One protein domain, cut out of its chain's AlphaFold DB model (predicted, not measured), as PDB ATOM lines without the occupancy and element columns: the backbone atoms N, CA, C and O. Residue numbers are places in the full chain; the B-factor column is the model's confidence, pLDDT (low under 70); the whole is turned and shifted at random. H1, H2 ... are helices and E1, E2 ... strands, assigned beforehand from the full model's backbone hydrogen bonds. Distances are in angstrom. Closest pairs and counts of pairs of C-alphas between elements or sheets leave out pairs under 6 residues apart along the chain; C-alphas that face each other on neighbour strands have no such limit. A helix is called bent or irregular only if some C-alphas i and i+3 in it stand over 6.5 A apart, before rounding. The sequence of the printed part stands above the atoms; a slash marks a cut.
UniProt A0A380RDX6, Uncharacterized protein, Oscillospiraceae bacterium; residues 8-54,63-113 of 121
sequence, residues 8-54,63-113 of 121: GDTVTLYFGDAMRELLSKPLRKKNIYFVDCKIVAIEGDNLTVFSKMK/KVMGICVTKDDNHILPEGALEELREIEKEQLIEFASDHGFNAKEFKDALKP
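What this domain is: This is residues 8 to 54 and 63 to 113 of the 121 residues of an uncharacterized protein of Oscillospiraceae bacterium (UniProt A0A380RDX6). A small sheet of four strands, curled like part of a barrel, makes one end of the model, and a cluster of three short helices, H2, H3 and H4, makes the other. H1 sits in the long loop between E1 and E2, away from the other helices, and residues 21 to 26 stick out there. The printed part has 98 residues, with four named helices and four named strands in the order E1 H1 E2 E3 E4 H2 H3 H4. The sheet runs E1, E2, E3, E4, antiparallel throughout, and the class is mixed, helices and strands. The whole is compact, with a radius of gyration of the C-alphas of 13.7 A and spans of 40 by 28 by 25 A.

Where its parts are: E1, residues 10 to 14, begins with C-alpha 10 at (116.636, -2.566, -255.135) and is 13.2 A long. H1 is residues 18 to 22. E2, residues 34 to 43, is the longest strand at 23.7 A and bends by 70 degrees at residue 40; its C-alpha 43 is at (117.490, 13.937, -252.450). E3 is residues 46 to 51, 16.1 A long, and E4 is residues 67 to 70. H2 is residues 81 to 87. H3, residues 90 to 99, is 14.6 A long. H4, residues 104 to 113, is 15.6 A long and ends with C-alpha 113 at (129.719, -15.640, -265.168); it is irregular, with C-alphas 110 and 113 7.0 A apart.

How they stand to each other: The sheet is strongly twisted, with E1 and E4 as edge strands. Between E1 and E2, N 13 and O 35 are 2.8 A apart, within hydrogen-bond range. E2 and E3 form a hairpin, with N 38 and O 50 at 2.8 A. Between E3 and E4, N 47 and O 69 are at 2.8 A. Residues 12 to 13 of E1 also pair, antiparallel, with residues 76 to 77. H2 only grazes the sheet, with residues 81 to 82. H4 is only just on the sheet, with 5 pairs of C-alphas within 10 A, and only grazes it with residues 107 to 111. H3 and H4 touch, the closest C-alphas being those of Ala 97 and Ala 104, 5.2 A apart, at a steep tilt of 54 degrees, opposite ways. H2 and H3 are close but not clearly touching, with the closest C-alphas, of Leu 85 and Leu 93, 7.3 A apart. H1 touches no helix and is not on the sheet. Each O i to N i+4 pair is within hydrogen-bond range in H1 and H3, against 2 of 3 in H2 and 5 of 6 in H4.

The domain as a whole: The two C-alphas farthest apart, of Lys 63 and Glu 91, are 42.2 A apart. Residues 55 to 62 are not printed, and C-alphas 54 and 63 are 16.3 A apart across this cut, in the link from E3 to E4. The link from H1 to E2 is long, with 11 residues. The mean pLDDT of the printed part is 77.2, and it is under 70 in residues 16 to 32, 52 to 54 and 63 to 65.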
ATOM      1  N   GLY A   8     113.966   2.032-250.276       84.44
ATOM      2  CA  GLY A   8     113.757   0.605-250.094       84.44
ATOM      3  C   GLY A   8     113.847  -0.218-251.375       84.44
ATOM      4  O   GLY A   8     114.090  -1.422-251.252       84.44
ATOM      5  N   ASP A   9     113.728   0.405-252.550       88.31
ATOM      6  CA  ASP A   9     113.875  -0.278-253.835       88.31
ATOM      7  C   ASP A   9     115.279  -0.873-253.980       88.31
ATOM      8  O   ASP A   9     116.262  -0.372-253.413       88.31
ATOM      9  N   THR A  10     115.364  -1.958-254.749       87.12
ATOM     10  CA  THR A  10     116.636  -2.566-255.135       87.12
ATOM     11  C   THR A  10     116.963  -2.175-256.569       87.12
ATOM     12  O   THR A  10     116.123  -2.270-257.457       87.12
ATOM     13  N   VAL A  11     118.195  -1.737-256.784       87.62
ATOM     14  CA  VAL A  11     118.756  -1.461-258.106       87.62
ATOM     15  C   VAL A  11     120.076  -2.195-258.236       87.62
ATOM     16  O   VAL A  11     120.788  -2.369-257.244       87.62
ATOM     17  N   THR A  12     120.430  -2.609-259.442       87.25
ATOM     18  CA  THR A  12     121.747  -3.181-259.708       87.25
ATOM     19  C   THR A  12     122.615  -2.089-260.313       87.25
ATOM     20  O   THR A  12     122.291  -1.541-261.357       87.25
ATOM     21  N   LEU A  13     123.729  -1.759-259.668       86.06
ATOM     22  CA  LEU A  13     124.722  -0.867-260.259       86.06
ATOM     23  C   LEU A  13     125.729  -1.682-261.067       86.06
ATOM     24  O   LEU A  13     126.323  -2.628-260.536       86.06
ATOM     25  N   TYR A  14     125.927  -1.314-262.333       85.50
ATOM     26  CA  TYR A  14     127.055  -1.791-263.128       85.50
ATOM     27  C   TYR A  14     128.260  -0.876-262.901       85.50
ATOM     28  O   TYR A  14     128.265   0.271-263.319       85.50
ATOM     29  N   PHE A  15     129.292  -1.368-262.226       76.38
ATOM     30  CA  PHE A  15     130.433  -0.554-261.811       76.38
ATOM     31  C   PHE A  15     131.604  -0.517-262.798       76.38
ATOM     32  O   PHE A  15     132.452   0.357-262.641       76.38
ATOM     33  N   GLY A  16     131.624  -1.412-263.797       69.19
ATOM     34  CA  GLY A  16     132.526  -1.403-264.963       69.19
ATOM     35  C   GLY A  16     133.899  -0.730-264.795       69.19
ATOM     36  O   GLY A  16     134.603  -0.919-263.796       69.19
ATOM     37  N   ASP A  17     134.249   0.078-265.799       61.00
ATOM     38  CA  ASP A  17     135.467   0.891-265.851       61.00
ATOM     39  C   ASP A  17     135.379   2.131-264.936       61.00
ATOM     40  O   ASP A  17     136.365   2.495-264.290       61.00
ATOM     41  N   ALA A  18     134.189   2.726-264.783       59.91
ATOM     42  CA  ALA A  18     133.972   3.957-264.017       59.91
ATOM     43  C   ALA A  18     134.415   3.846-262.543       59.91
ATOM     44  O   ALA A  18     135.034   4.762-261.998       59.91
ATOM     45  N   MET A  19     134.184   2.703-261.885       60.22
ATOM     46  CA  MET A  19     134.669   2.500-260.512       60.22
ATOM     47  C   MET A  19     136.152   2.163-260.420       60.22
ATOM     48  O   MET A  19     136.741   2.410-259.368       60.22
ATOM     49  N   ARG A  20     136.777   1.603-261.466       55.34
ATOM     50  CA  ARG A  20     138.240   1.418-261.468       55.34
ATOM     51  C   ARG A  20     138.964   2.757-261.512       55.34
ATOM     52  O   ARG A  20     140.031   2.867-260.916       55.34
ATOM     53  N   GLU A  21     138.389   3.749-262.186       55.25
ATOM     54  CA  GLU A  21     138.926   5.111-262.219       55.25
ATOM     55  C   GLU A  21     138.676   5.857-260.899       55.25
ATOM     56  O   GLU A  21     139.591   6.484-260.362       55.25
ATOM     57  N   LEU A  22     137.471   5.737-260.323       54.00
ATOM     58  CA  LEU A  22     137.103   6.394-259.060       54.00
ATOM     59  C   LEU A  22     137.806   5.798-257.832       54.00
ATOM     60  O   LEU A  22     138.203   6.519-256.914       54.00
ATOM     61  N   LEU A  23     137.974   4.477-257.784       54.41
ATOM     62  CA  LEU A  23     138.691   3.807-256.709       54.41
ATOM     63  C   LEU A  23     140.164   3.738-257.098       54.41
ATOM     64  O   LEU A  23     140.589   2.784-257.739       54.41
ATOM     65  N   SER A  24     140.959   4.711-256.651       43.34
ATOM     66  CA  SER A  24     142.410   4.864-256.893       43.34
ATOM     67  C   SER A  24     143.294   3.699-256.383       43.34
ATOM     68  O   SER A  24     144.489   3.860-256.137       43.34
ATOM     69  N   LYS A  25     142.725   2.509-256.168       43.94
ATOM     70  CA  LYS A  25     143.398   1.271-255.793       43.94
ATOM     71  C   LYS A  25     143.196   0.220-256.882       43.94
ATOM     72  O   LYS A  25     142.088   0.064-257.385       43.94
ATOM     73  N   PRO A  26     144.214  -0.614-257.154       44.94
ATOM     74  CA  PRO A  26     144.027  -1.793-257.977       44.94
ATOM     75  C   PRO A  26     143.048  -2.714-257.244       44.94
ATOM     76  O   PRO A  26     143.419  -3.384-256.275       44.94
ATOM     77  N   LEU A  27     141.786  -2.728-257.670       46.06
ATOM     78  CA  LEU A  27     140.801  -3.714-257.242       46.06
ATOM     79  C   LEU A  27     141.318  -5.090-257.678       46.06
ATOM     80  O   LEU A  27     141.039  -5.580-258.767       46.06
ATOM     81  N   ARG A  28     142.112  -5.730-256.813       42.53
ATOM     82  CA  ARG A  28     142.713  -7.054-257.055       42.53
ATOM     83  C   ARG A  28     141.662  -8.162-257.216       42.53
ATOM     84  O   ARG A  28     142.009  -9.270-257.605       42.53
ATOM     85  N   LYS A  29     140.379  -7.878-256.956       49.59
ATOM     86  CA  LYS A  29     139.255  -8.752-257.300       49.59
ATOM     87  C   LYS A  29     138.572  -8.228-258.562       49.59
ATOM     88  O   LYS A  29     137.658  -7.419-258.486       49.59
ATOM     89  N   LYS A  30     139.005  -8.750-259.709       48.03
ATOM     90  CA  LYS A  30     138.517  -8.471-261.072       48.03
ATOM     91  C   LYS A  30     137.007  -8.662-261.330       48.03
ATOM     92  O   LYS A  30     136.609  -8.546-262.478       48.03
ATOM     93  N   ASN A  31     136.166  -8.993-260.346       52.44
ATOM     94  CA  ASN A  31     134.929  -9.738-260.633       52.44
ATOM     95  C   ASN A  31     133.638  -9.195-259.999       52.44
ATOM     96  O   ASN A  31     132.664  -9.938-259.947       52.44
ATOM     97  N   ILE A  32     133.583  -7.953-259.510       60.47
ATOM     98  CA  ILE A  32     132.300  -7.392-259.051       60.47
ATOM     99  C   ILE A  32     131.906  -6.235-259.958       60.47
ATOM    100  O   ILE A  32     132.118  -5.070-259.644       60.47
ATOM    101  N   TYR A  33     131.367  -6.603-261.115       74.50
ATOM    102  CA  TYR A  33     130.864  -5.661-262.103       74.50
ATOM    103  C   TYR A  33     129.420  -5.255-261.839       74.50
ATOM    104  O   TYR A  33     129.060  -4.134-262.146       74.50
ATOM    105  N   PHE A  34     128.615  -6.143-261.253       80.12
ATOM    106  CA  PHE A  34     127.213  -5.897-260.930       80.12
ATOM    107  C   PHE A  34     127.022  -5.999-259.420       80.12
ATOM    108  O   PHE A  34     127.412  -7.003-258.813       80.12
ATOM    109  N   VAL A  35     126.450  -4.965-258.808       79.44
ATOM    110  CA  VAL A  35     126.196  -4.918-257.365       79.44
ATOM    111  C   VAL A  35     124.757  -4.535-257.107       79.44
ATOM    112  O   VAL A  35     124.327  -3.438-257.451       79.44
ATOM    113  N   ASP A  36     124.045  -5.420-256.421       82.56
ATOM    114  CA  ASP A  36     122.711  -5.114-255.930       82.56
ATOM    115  C   ASP A  36     122.808  -4.153-254.749       82.56
ATOM    116  O   ASP A  36     123.440  -4.431-253.716       82.56
ATOM    117  N   CYS A  37     122.150  -3.016-254.907       84.00
ATOM    118  CA  CYS A  37     122.126  -1.930-253.958       84.00
ATOM    119  C   CYS A  37     120.690  -1.622-253.537       84.00
ATOM    120  O   CYS A  37     119.760  -1.693-254.337       84.00
ATOM    121  N   LYS A  38     120.509  -1.241-252.273       87.06
ATOM    122  CA  LYS A  38     119.233  -0.756-251.747       87.06
ATOM    123  C   LYS A  38     119.251   0.765-251.672       87.06
ATOM    124  O   LYS A  38     120.197   1.328-251.117       87.06
ATOM    125  N   ILE A  39     118.208   1.413-252.183       88.44
ATOM    126  CA  ILE A  39     118.031   2.864-252.063       88.44
ATOM    127  C   ILE A  39     117.685   3.194-250.612       88.44
ATOM    128  O   ILE A  39     116.725   2.657-250.056       88.44
ATOM    129  N   VAL A  40     118.465   4.073-249.990       88.06
ATOM    130  CA  VAL A  40     118.294   4.462-248.580       88.06
ATOM    131  C   VAL A  40     117.961   5.930-248.376       88.06
ATOM    132  O   VAL A  40     117.416   6.276-247.332       88.06
ATOM    133  N   ALA A  41     118.250   6.778-249.357       88.50
ATOM    134  CA  ALA A  41     117.824   8.169-249.369       88.50
ATOM    135  C   ALA A  41     117.622   8.638-250.810       88.50
ATOM    136  O   ALA A  41     118.274   8.135-251.729       88.50
ATOM    137  N   ILE A  42     116.713   9.594-250.988       91.50
ATOM    138  CA  ILE A  42     116.439  10.260-252.260       91.50
ATOM    139  C   ILE A  42     116.428  11.759-251.979       91.50
ATOM    140  O   ILE A  42     115.619  12.226-251.177       91.50
ATOM    141  N   GLU A  43     117.315  12.496-252.633       91.12
ATOM    142  CA  GLU A  43     117.490  13.937-252.450       91.12
ATOM    143  C   GLU A  43     117.496  14.614-253.821       91.12
ATOM    144  O   GLU A  43     118.483  14.551-254.553       91.12
ATOM    145  N   GLY A  44     116.372  15.230-254.201       89.69
ATOM    146  CA  GLY A  44     116.210  15.771-255.552       89.69
ATOM    147  C   GLY A  44     116.394  14.668-256.591       89.69
ATOM    148  O   GLY A  44     115.668  13.671-256.551       89.69
ATOM    149  N   ASP A  45     117.381  14.825-257.471       89.81
ATOM    150  CA  ASP A  45     117.738  13.863-258.521       89.81
ATOM    151  C   ASP A  45     118.815  12.858-258.111       89.81
ATOM    152  O   ASP A  45     119.230  12.042-258.926       89.81
ATOM    153  N   ASN A  46     119.225  12.857-256.845       90.81
ATOM    154  CA  ASN A  46     120.224  11.933-256.332       90.81
ATOM    155  C   ASN A  46     119.588  10.783-255.547       90.81
ATOM    156  O   ASN A  46     118.641  10.962-254.776       90.81
ATOM    157  N   LEU A  47     120.163   9.598-255.708       89.81
ATOM    158  CA  LEU A  47     119.878   8.389-254.953       89.81
ATOM    159  C   LEU A  47     121.111   8.046-254.125       89.81
ATOM    160  O   LEU A  47     122.210   7.906-254.654       89.81
ATOM    161  N   THR A  48     120.932   7.862-252.821       88.88
ATOM    162  CA  THR A  48     121.962   7.228-251.993       88.88
ATOM    163  C   THR A  48     121.651   5.751-251.889       88.88
ATOM    164  O   THR A  48     120.558   5.373-251.451       88.88
ATOM    165  N   VAL A  49     122.613   4.913-252.263       86.19
ATOM    166  CA  VAL A  49     122.442   3.465-252.287       86.19
ATOM    167  C   VAL A  49     123.500   2.747-251.453       86.19
ATOM    168  O   VAL A  49     124.659   3.163-251.379       86.19
ATOM    169  N   PHE A  50     123.104   1.640-250.830       82.38
ATOM    170  CA  PHE A  50     124.017   0.741-250.126       82.38
ATOM    171  C   PHE A  50     124.079  -0.611-250.803       82.38
ATOM    172  O   PHE A  50     123.039  -1.235-251.013       82.38
ATOM    173  N   SER A  51     125.295  -1.109-251.046       75.44
ATOM    174  CA  SER A  51     125.484  -2.503-251.439       75.44
ATOM    175  C   SER A  51     124.832  -3.409-250.401       75.44
ATOM    176  O   SER A  51     125.047  -3.222-249.196       75.44
ATOM    177  N   LYS A  52     124.079  -4.409-250.848       65.44
ATOM    178  CA  LYS A  52     123.493  -5.425-249.972       65.44
ATOM    179  C   LYS A  52     124.618  -6.308-249.412       65.44
ATOM    180  O   LYS A  52     124.917  -7.374-249.945       65.44
ATOM    181  N   MET A  53     125.311  -5.845-248.368       54.22
ATOM    182  CA  MET A  53     126.384  -6.613-247.735       54.22
ATOM    183  C   MET A  53     125.806  -7.912-247.161       54.22
ATOM    184  O   MET A  53     124.912  -7.899-246.316       54.22
ATOM    185  N   LYS A  54     126.344  -9.054-247.602       44.62
ATOM    186  CA  LYS A  54     126.111 -10.361-246.975       44.62
ATOM    187  C   LYS A  54     126.871 -10.429-245.648       44.62
ATOM    188  O   LYS A  54     127.903 -11.081-245.593       44.62
ATOM    189  N   LYS A  63     128.952   4.648-239.717       53.31
ATOM    190  CA  LYS A  63     127.999   4.666-240.823       53.31
ATOM    191  C   LYS A  63     128.798   4.580-242.121       53.31
ATOM    192  O   LYS A  63     129.561   5.490-242.432       53.31
ATOM    193  N   VAL A  64     128.638   3.496-242.877       60.25
ATOM    194  CA  VAL A  64     129.101   3.480-244.270       60.25
ATOM    195  C   VAL A  64     128.346   4.603-244.983       60.25
ATOM    196  O   VAL A  64     127.128   4.694-244.861       60.25
ATOM    197  N   MET A  65     129.059   5.502-245.654       63.41
ATOM    198  CA  MET A  65     128.441   6.481-246.545       63.41
ATOM    199  C   MET A  65     128.103   5.748-247.842       63.41
ATOM    200  O   MET A  65     128.957   5.052-248.390       63.41
ATOM    201  N   GLY A  66     126.841   5.803-248.265       71.38
ATOM    202  CA  GLY A  66     126.393   5.097-249.463       71.38
ATOM    203  C   GLY A  66     127.042   5.676-250.709       71.38
ATOM    204  O   GLY A  66     127.694   6.718-250.662       71.38
ATOM    205  N   ILE A  67     126.845   5.010-251.837       82.12
ATOM    206  CA  ILE A  67     127.206   5.592-253.128       82.12
ATOM    207  C   ILE A  67     126.066   6.532-253.510       82.12
ATOM    208  O   ILE A  67     124.899   6.141-253.465       82.12
ATOM    209  N   CYS A  68     126.407   7.778-253.825       86.50
ATOM    210  CA  CYS A  68     125.467   8.753-254.355       86.50
ATOM    211  C   CYS A  68     125.513   8.671-255.883       86.50
ATOM    212  O   CYS A  68     126.588   8.819-256.461       86.50
ATOM    213  N   VAL A  69     124.374   8.390-256.511       87.56
ATOM    214  CA  VAL A  69     124.217   8.301-257.971       87.56
ATOM    215  C   VAL A  69     123.050   9.176-258.408       87.56
ATOM    216  O   VAL A  69     122.076   9.309-257.666       87.56
ATOM    217  N   THR A  70     123.118   9.770-259.595       90.06
ATOM    218  CA  THR A  70     121.981  10.516-260.147       90.06
ATOM    219  C   THR A  70     120.929   9.542-260.685       90.06
ATOM    220  O   THR A  70     121.246   8.427-261.092       90.06
ATOM    221  N   LYS A  71     119.646   9.915-260.671       88.69
ATOM    222  CA  LYS A  71     118.537   9.054-261.139       88.69
ATOM    223  C   LYS A  71     118.621   8.685-262.621       88.69
ATOM    224  O   LYS A  71     117.967   7.733-263.037       88.69
ATOM    225  N   ASP A  72     119.334   9.481-263.404       87.19
ATOM    226  CA  ASP A  72     119.571   9.313-264.836       87.19
ATOM    227  C   ASP A  72     120.917   8.645-265.141       87.19
ATOM    228  O   ASP A  72     121.285   8.527-266.307       87.19
ATOM    229  N   ASP A  73     121.647   8.192-264.118       86.50
ATOM    230  CA  ASP A  73     122.912   7.503-264.312       86.50
ATOM    231  C   ASP A  73     122.688   6.180-265.066       86.50
ATOM    232  O   ASP A  73     121.992   5.274-264.596       86.50
ATOM    233  N   ASN A  74     123.313   6.064-266.238       84.44
ATOM    234  CA  ASN A  74     123.221   4.892-267.110       84.44
ATOM    235  C   ASN A  74     123.722   3.602-266.442       84.44
ATOM    236  O   ASN A  74     123.367   2.506-266.873       84.44
ATOM    237  N   HIS A  75     124.525   3.692-265.381       85.12
ATOM    238  CA  HIS A  75     124.997   2.534-264.624       85.12
ATOM    239  C   HIS A  75     123.915   1.937-263.713       85.12
ATOM    240  O   HIS A  75     124.118   0.842-263.173       85.12
ATOM    241  N   ILE A  76     122.776   2.617-263.534       87.69
ATOM    242  CA  ILE A  76     121.630   2.091-262.794       87.69
ATOM    243  C   ILE A  76     120.851   1.130-263.683       87.69
ATOM    244  O   ILE A  76     120.014   1.516-264.499       87.69
ATOM    245  N   LEU A  77     121.054  -0.158-263.438       86.62
ATOM    246  CA  LEU A  77     120.211  -1.201-263.984       86.62
ATOM    247  C   LEU A  77     119.003  -1.403-263.057       86.62
ATOM    248  O   LEU A  77     119.158  -1.596-261.844       86.62
ATOM    249  N   PRO A  78     117.777  -1.343-263.593       77.94
ATOM    250  CA  PRO A  78     116.580  -1.583-262.806       77.94
ATOM    251  C   PRO A  78     116.503  -3.047-262.354       77.94
ATOM    252  O   PRO A  78     117.146  -3.925-262.927       77.94
ATOM    253  N   GLU A  79     115.675  -3.314-261.345       77.38
ATOM    254  CA  GLU A  79     115.392  -4.684-260.909       77.38
ATOM    255  C   GLU A  79     114.960  -5.561-262.099       77.38
ATOM    256  O   GLU A  79     114.151  -5.137-262.927       77.38
ATOM    257  N   GLY A  80     115.542  -6.758-262.212       73.75
ATOM    258  CA  GLY A  80     115.286  -7.696-263.308       73.75
ATOM    259  C   GLY A  80     116.086  -7.444-264.592       73.75
ATOM    260  O   GLY A  80     116.206  -8.359-265.403       73.75
ATOM    261  N   ALA A  81     116.704  -6.270-264.781       81.69
ATOM    262  CA  ALA A  81     117.493  -6.020-265.994       81.69
ATOM    263  C   ALA A  81     118.707  -6.945-266.093       81.69
ATOM    264  O   ALA A  81     119.067  -7.370-267.185       81.69
ATOM    265  N   LEU A  82     119.335  -7.302-264.968       81.81
ATOM    266  CA  LEU A  82     120.446  -8.251-265.001       81.81
ATOM    267  C   LEU A  82     119.981  -9.636-265.475       81.81
ATOM    268  O   LEU A  82     120.725 -10.312-266.177       81.81
ATOM    269  N   GLU A  83     118.775 -10.066-265.111       81.81
ATOM    270  CA  GLU A  83     118.166 -11.312-265.574       81.81
ATOM    271  C   GLU A  83     117.871 -11.269-267.077       81.81
ATOM    272  O   GLU A  83     118.239 -12.208-267.780       81.81
ATOM    273  N   GLU A  84     117.307 -10.172-267.585       83.50
ATOM    274  CA  GLU A  84     117.071  -9.968-269.024       83.50
ATOM    275  C   GLU A  84     118.390  -9.978-269.816       83.50
ATOM    276  O   GLU A  84     118.534 -10.697-270.807       83.50
ATOM    277  N   LEU A  85     119.409  -9.268-269.322       84.69
ATOM    278  CA  LEU A  85     120.742  -9.205-269.929       84.69
ATOM    279  C   LEU A  85     121.439 -10.579-270.006       84.69
ATOM    280  O   LEU A  85     122.329 -10.784-270.838       84.69
ATOM    281  N   ARG A  86     121.057 -11.541-269.154       79.94
ATOM    282  CA  ARG A  86     121.590 -12.915-269.207       79.94
ATOM    283  C   ARG A  86     121.033 -13.717-270.378       79.94
ATOM    284  O   ARG A  86     121.704 -14.661-270.798       79.94
ATOM    285  N   GLU A  87     119.844 -13.381-270.868       81.62
ATOM    286  CA  GLU A  87     119.108 -14.178-271.859       81.62
ATOM    287  C   GLU A  87     119.146 -13.590-273.275       81.62
ATOM    288  O   GLU A  87     118.893 -14.317-274.230       81.62
ATOM    289  N   ILE A  88     119.511 -12.314-273.429       83.38
ATOM    290  CA  ILE A  88     119.566 -11.648-274.741       83.38
ATOM    291  C   ILE A  88     120.773 -12.088-275.576       83.38
ATOM    292  O   ILE A  88     121.764 -12.589-275.037       83.38
ATOM    293  N   GLU A  89     120.724 -11.866-276.889       84.38
ATOM    294  CA  GLU A  89     121.774 -12.268-277.833       84.38
ATOM    295  C   GLU A  89     123.039 -11.395-277.747       84.38
ATOM    296  O   GLU A  89     123.077 -10.323-277.137       84.38
ATOM    297  N   LYS A  90     124.144 -11.870-278.334       82.69
ATOM    298  CA  LYS A  90     125.450 -11.186-278.256       82.69
ATOM    299  C   LYS A  90     125.440  -9.813-278.936       82.69
ATOM    300  O   LYS A  90     126.119  -8.910-278.450       82.69
ATOM    301  N   GLU A  91     124.731  -9.672-280.045       85.19
ATOM    302  CA  GLU A  91     124.610  -8.434-280.815       85.19
ATOM    303  C   GLU A  91     123.836  -7.380-280.011       85.19
ATOM    304  O   GLU A  91     124.300  -6.250-279.877       85.19
ATOM    305  N   GLN A  92     122.748  -7.795-279.355       86.31
ATOM    306  CA  GLN A  92     121.932  -6.939-278.484       86.31
ATOM    307  C   GLN A  92     122.708  -6.449-277.254       86.31
ATOM    308  O   GLN A  92     122.511  -5.329-276.798       86.31
ATOM    309  N   LEU A  93     123.647  -7.249-276.733       84.94
ATOM    310  CA  LEU A  93     124.544  -6.798-275.661       84.94
ATOM    311  C   LEU A  93     125.509  -5.693-276.095       84.94
ATOM    312  O   LEU A  93     125.905  -4.874-275.268       84.94
ATOM    313  N   ILE A  94     125.950  -5.710-277.355       86.31
ATOM    314  CA  ILE A  94     126.858  -4.685-277.884       86.31
ATOM    315  C   ILE A  94     126.096  -3.372-278.041       86.31
ATOM    316  O   ILE A  94     126.610  -2.333-277.638       86.31
ATOM    317  N   GLU A  95     124.879  -3.443-278.576       88.19
ATOM    318  CA  GLU A  95     123.970  -2.302-278.690       88.19
ATOM    319  C   GLU A  95     123.660  -1.715-277.308       88.19
ATOM    320  O   GLU A  95     123.953  -0.549-277.065       88.19
ATOM    321  N   PHE A  96     123.250  -2.554-276.348       88.19
ATOM    322  CA  PHE A  96     122.997  -2.128-274.970       88.19
ATOM    323  C   PHE A  96     124.206  -1.428-274.333       88.19
ATOM    324  O   PHE A  96     124.064  -0.367-273.729       88.19
ATOM    325  N   ALA A  97     125.403  -2.011-274.464       87.06
ATOM    326  CA  ALA A  97     126.621  -1.408-273.935       87.06
ATOM    327  C   ALA A  97     126.914  -0.052-274.593       87.06
ATOM    328  O   ALA A  97     127.287   0.886-273.896       87.06
ATOM    329  N   SER A  98     126.716   0.064-275.907       86.44
ATOM    330  CA  SER A  98     126.910   1.316-276.641       86.44
ATOM    331  C   SER A  98     125.935   2.403-276.185       86.44
ATOM    332  O   SER A  98     126.370   3.521-275.911       86.44
ATOM    333  N   ASP A  99     124.651   2.071-276.040       87.31
ATOM    334  CA  ASP A  99     123.600   3.014-275.631       87.31
ATOM    335  C   ASP A  99     123.841   3.593-274.234       87.31
ATOM    336  O   ASP A  99     123.504   4.743-273.957       87.31
ATOM    337  N   HIS A 100     124.473   2.808-273.360       83.44
ATOM    338  CA  HIS A 100     124.797   3.214-271.995       83.44
ATOM    339  C   HIS A 100     126.220   3.787-271.852       83.44
ATOM    340  O   HIS A 100     126.609   4.185-270.754       83.44
ATOM    341  N   GLY A 101     126.999   3.861-272.940       82.88
ATOM    342  CA  GLY A 101     128.377   4.371-272.931       82.88
ATOM    343  C   GLY A 101     129.404   3.422-272.301       82.88
ATOM    344  O   GLY A 101     130.483   3.848-271.894       82.88
ATOM    345  N   PHE A 102     129.086   2.133-272.200       85.38
ATOM    346  CA  PHE A 102     129.949   1.113-271.611       85.38
ATOM    347  C   PHE A 102     130.963   0.559-272.614       85.38
ATOM    348  O   PHE A 102     130.718   0.442-273.816       85.38
ATOM    349  N   ASN A 103     132.091   0.072-272.097       83.94
ATOM    350  CA  ASN A 103     133.003  -0.743-272.884       83.94
ATOM    351  C   ASN A 103     132.357  -2.104-273.198       83.94
ATOM    352  O   ASN A 103     132.274  -2.982-272.340       83.94
ATOM    353  N   ALA A 104     131.938  -2.316-274.449       84.56
ATOM    354  CA  ALA A 104     131.239  -3.536-274.865       84.56
ATOM    355  C   ALA A 104     132.029  -4.831-274.600       84.56
ATOM    356  O   ALA A 104     131.439  -5.882-274.333       84.56
ATOM    357  N   LYS A 105     133.367  -4.790-274.669       84.00
ATOM    358  CA  LYS A 105     134.207  -5.957-274.369       84.00
ATOM    359  C   LYS A 105     134.151  -6.283-272.877       84.00
ATOM    360  O   LYS A 105     133.880  -7.431-272.531       84.00
ATOM    361  N   GLU A 106     134.358  -5.284-272.024       80.31
ATOM    362  CA  GLU A 106     134.311  -5.450-270.570       80.31
ATOM    363  C   GLU A 106     132.908  -5.822-270.082       80.31
ATOM    364  O   GLU A 106     132.765  -6.760-269.304       80.31
ATOM    365  N   PHE A 107     131.865  -5.166-270.588       85.00
ATOM    366  CA  PHE A 107     130.476  -5.460-270.239       85.00
ATOM    367  C   PHE A 107     130.096  -6.915-270.555       85.00
ATOM    368  O   PHE A 107     129.508  -7.620-269.732       85.00
ATOM    369  N   LYS A 108     130.514  -7.425-271.716       83.62
ATOM    370  CA  LYS A 108     130.330  -8.842-272.062       83.62
ATOM    371  C   LYS A 108     131.120  -9.773-271.151       83.62
ATOM    372  O   LYS A 108     130.593 -10.805-270.738       83.62
ATOM    373  N   ASP A 109     132.375  -9.441-270.861       81.00
ATOM    374  CA  ASP A 109     133.218 -10.235-269.965       81.00
ATOM    375  C   ASP A 109     132.668 -10.248-268.529       81.00
ATOM    376  O   ASP A 109     132.737 -11.273-267.854       81.00
ATOM    377  N   ALA A 110     132.041  -9.155-268.100       80.69
ATOM    378  CA  ALA A 110     131.350  -9.020-266.827       80.69
ATOM    379  C   ALA A 110     130.093  -9.895-266.727       80.69
ATOM    380  O   ALA A 110     129.818 -10.443-265.661       80.69
ATOM    381  N   LEU A 111     129.335 -10.043-267.819       82.56
ATOM    382  CA  LEU A 111     128.108 -10.851-267.864       82.56
ATOM    383  C   LEU A 111     128.360 -12.352-268.019       82.56
ATOM    384  O   LEU A 111     127.507 -13.153-267.636       82.56
ATOM    385  N   LYS A 112     129.522 -12.752-268.552       81.19
ATOM    386  CA  LYS A 112     129.902 -14.160-268.767       81.19
ATOM    387  C   LYS A 112     129.578 -15.080-267.576       81.19
ATOM    388  O   LYS A 112     128.866 -16.057-267.805       81.19
ATOM    389  N   PRO A 113     129.985 -14.775-266.323       76.31
ATOM    390  CA  PRO A 113     129.719 -15.640-265.168       76.31
ATOM    391  C   PRO A 113     128.233 -15.841-264.843       76.31
ATOM    392  O   PRO A 113     127.895 -16.745-264.084       76.31
TER     393      PRO A 113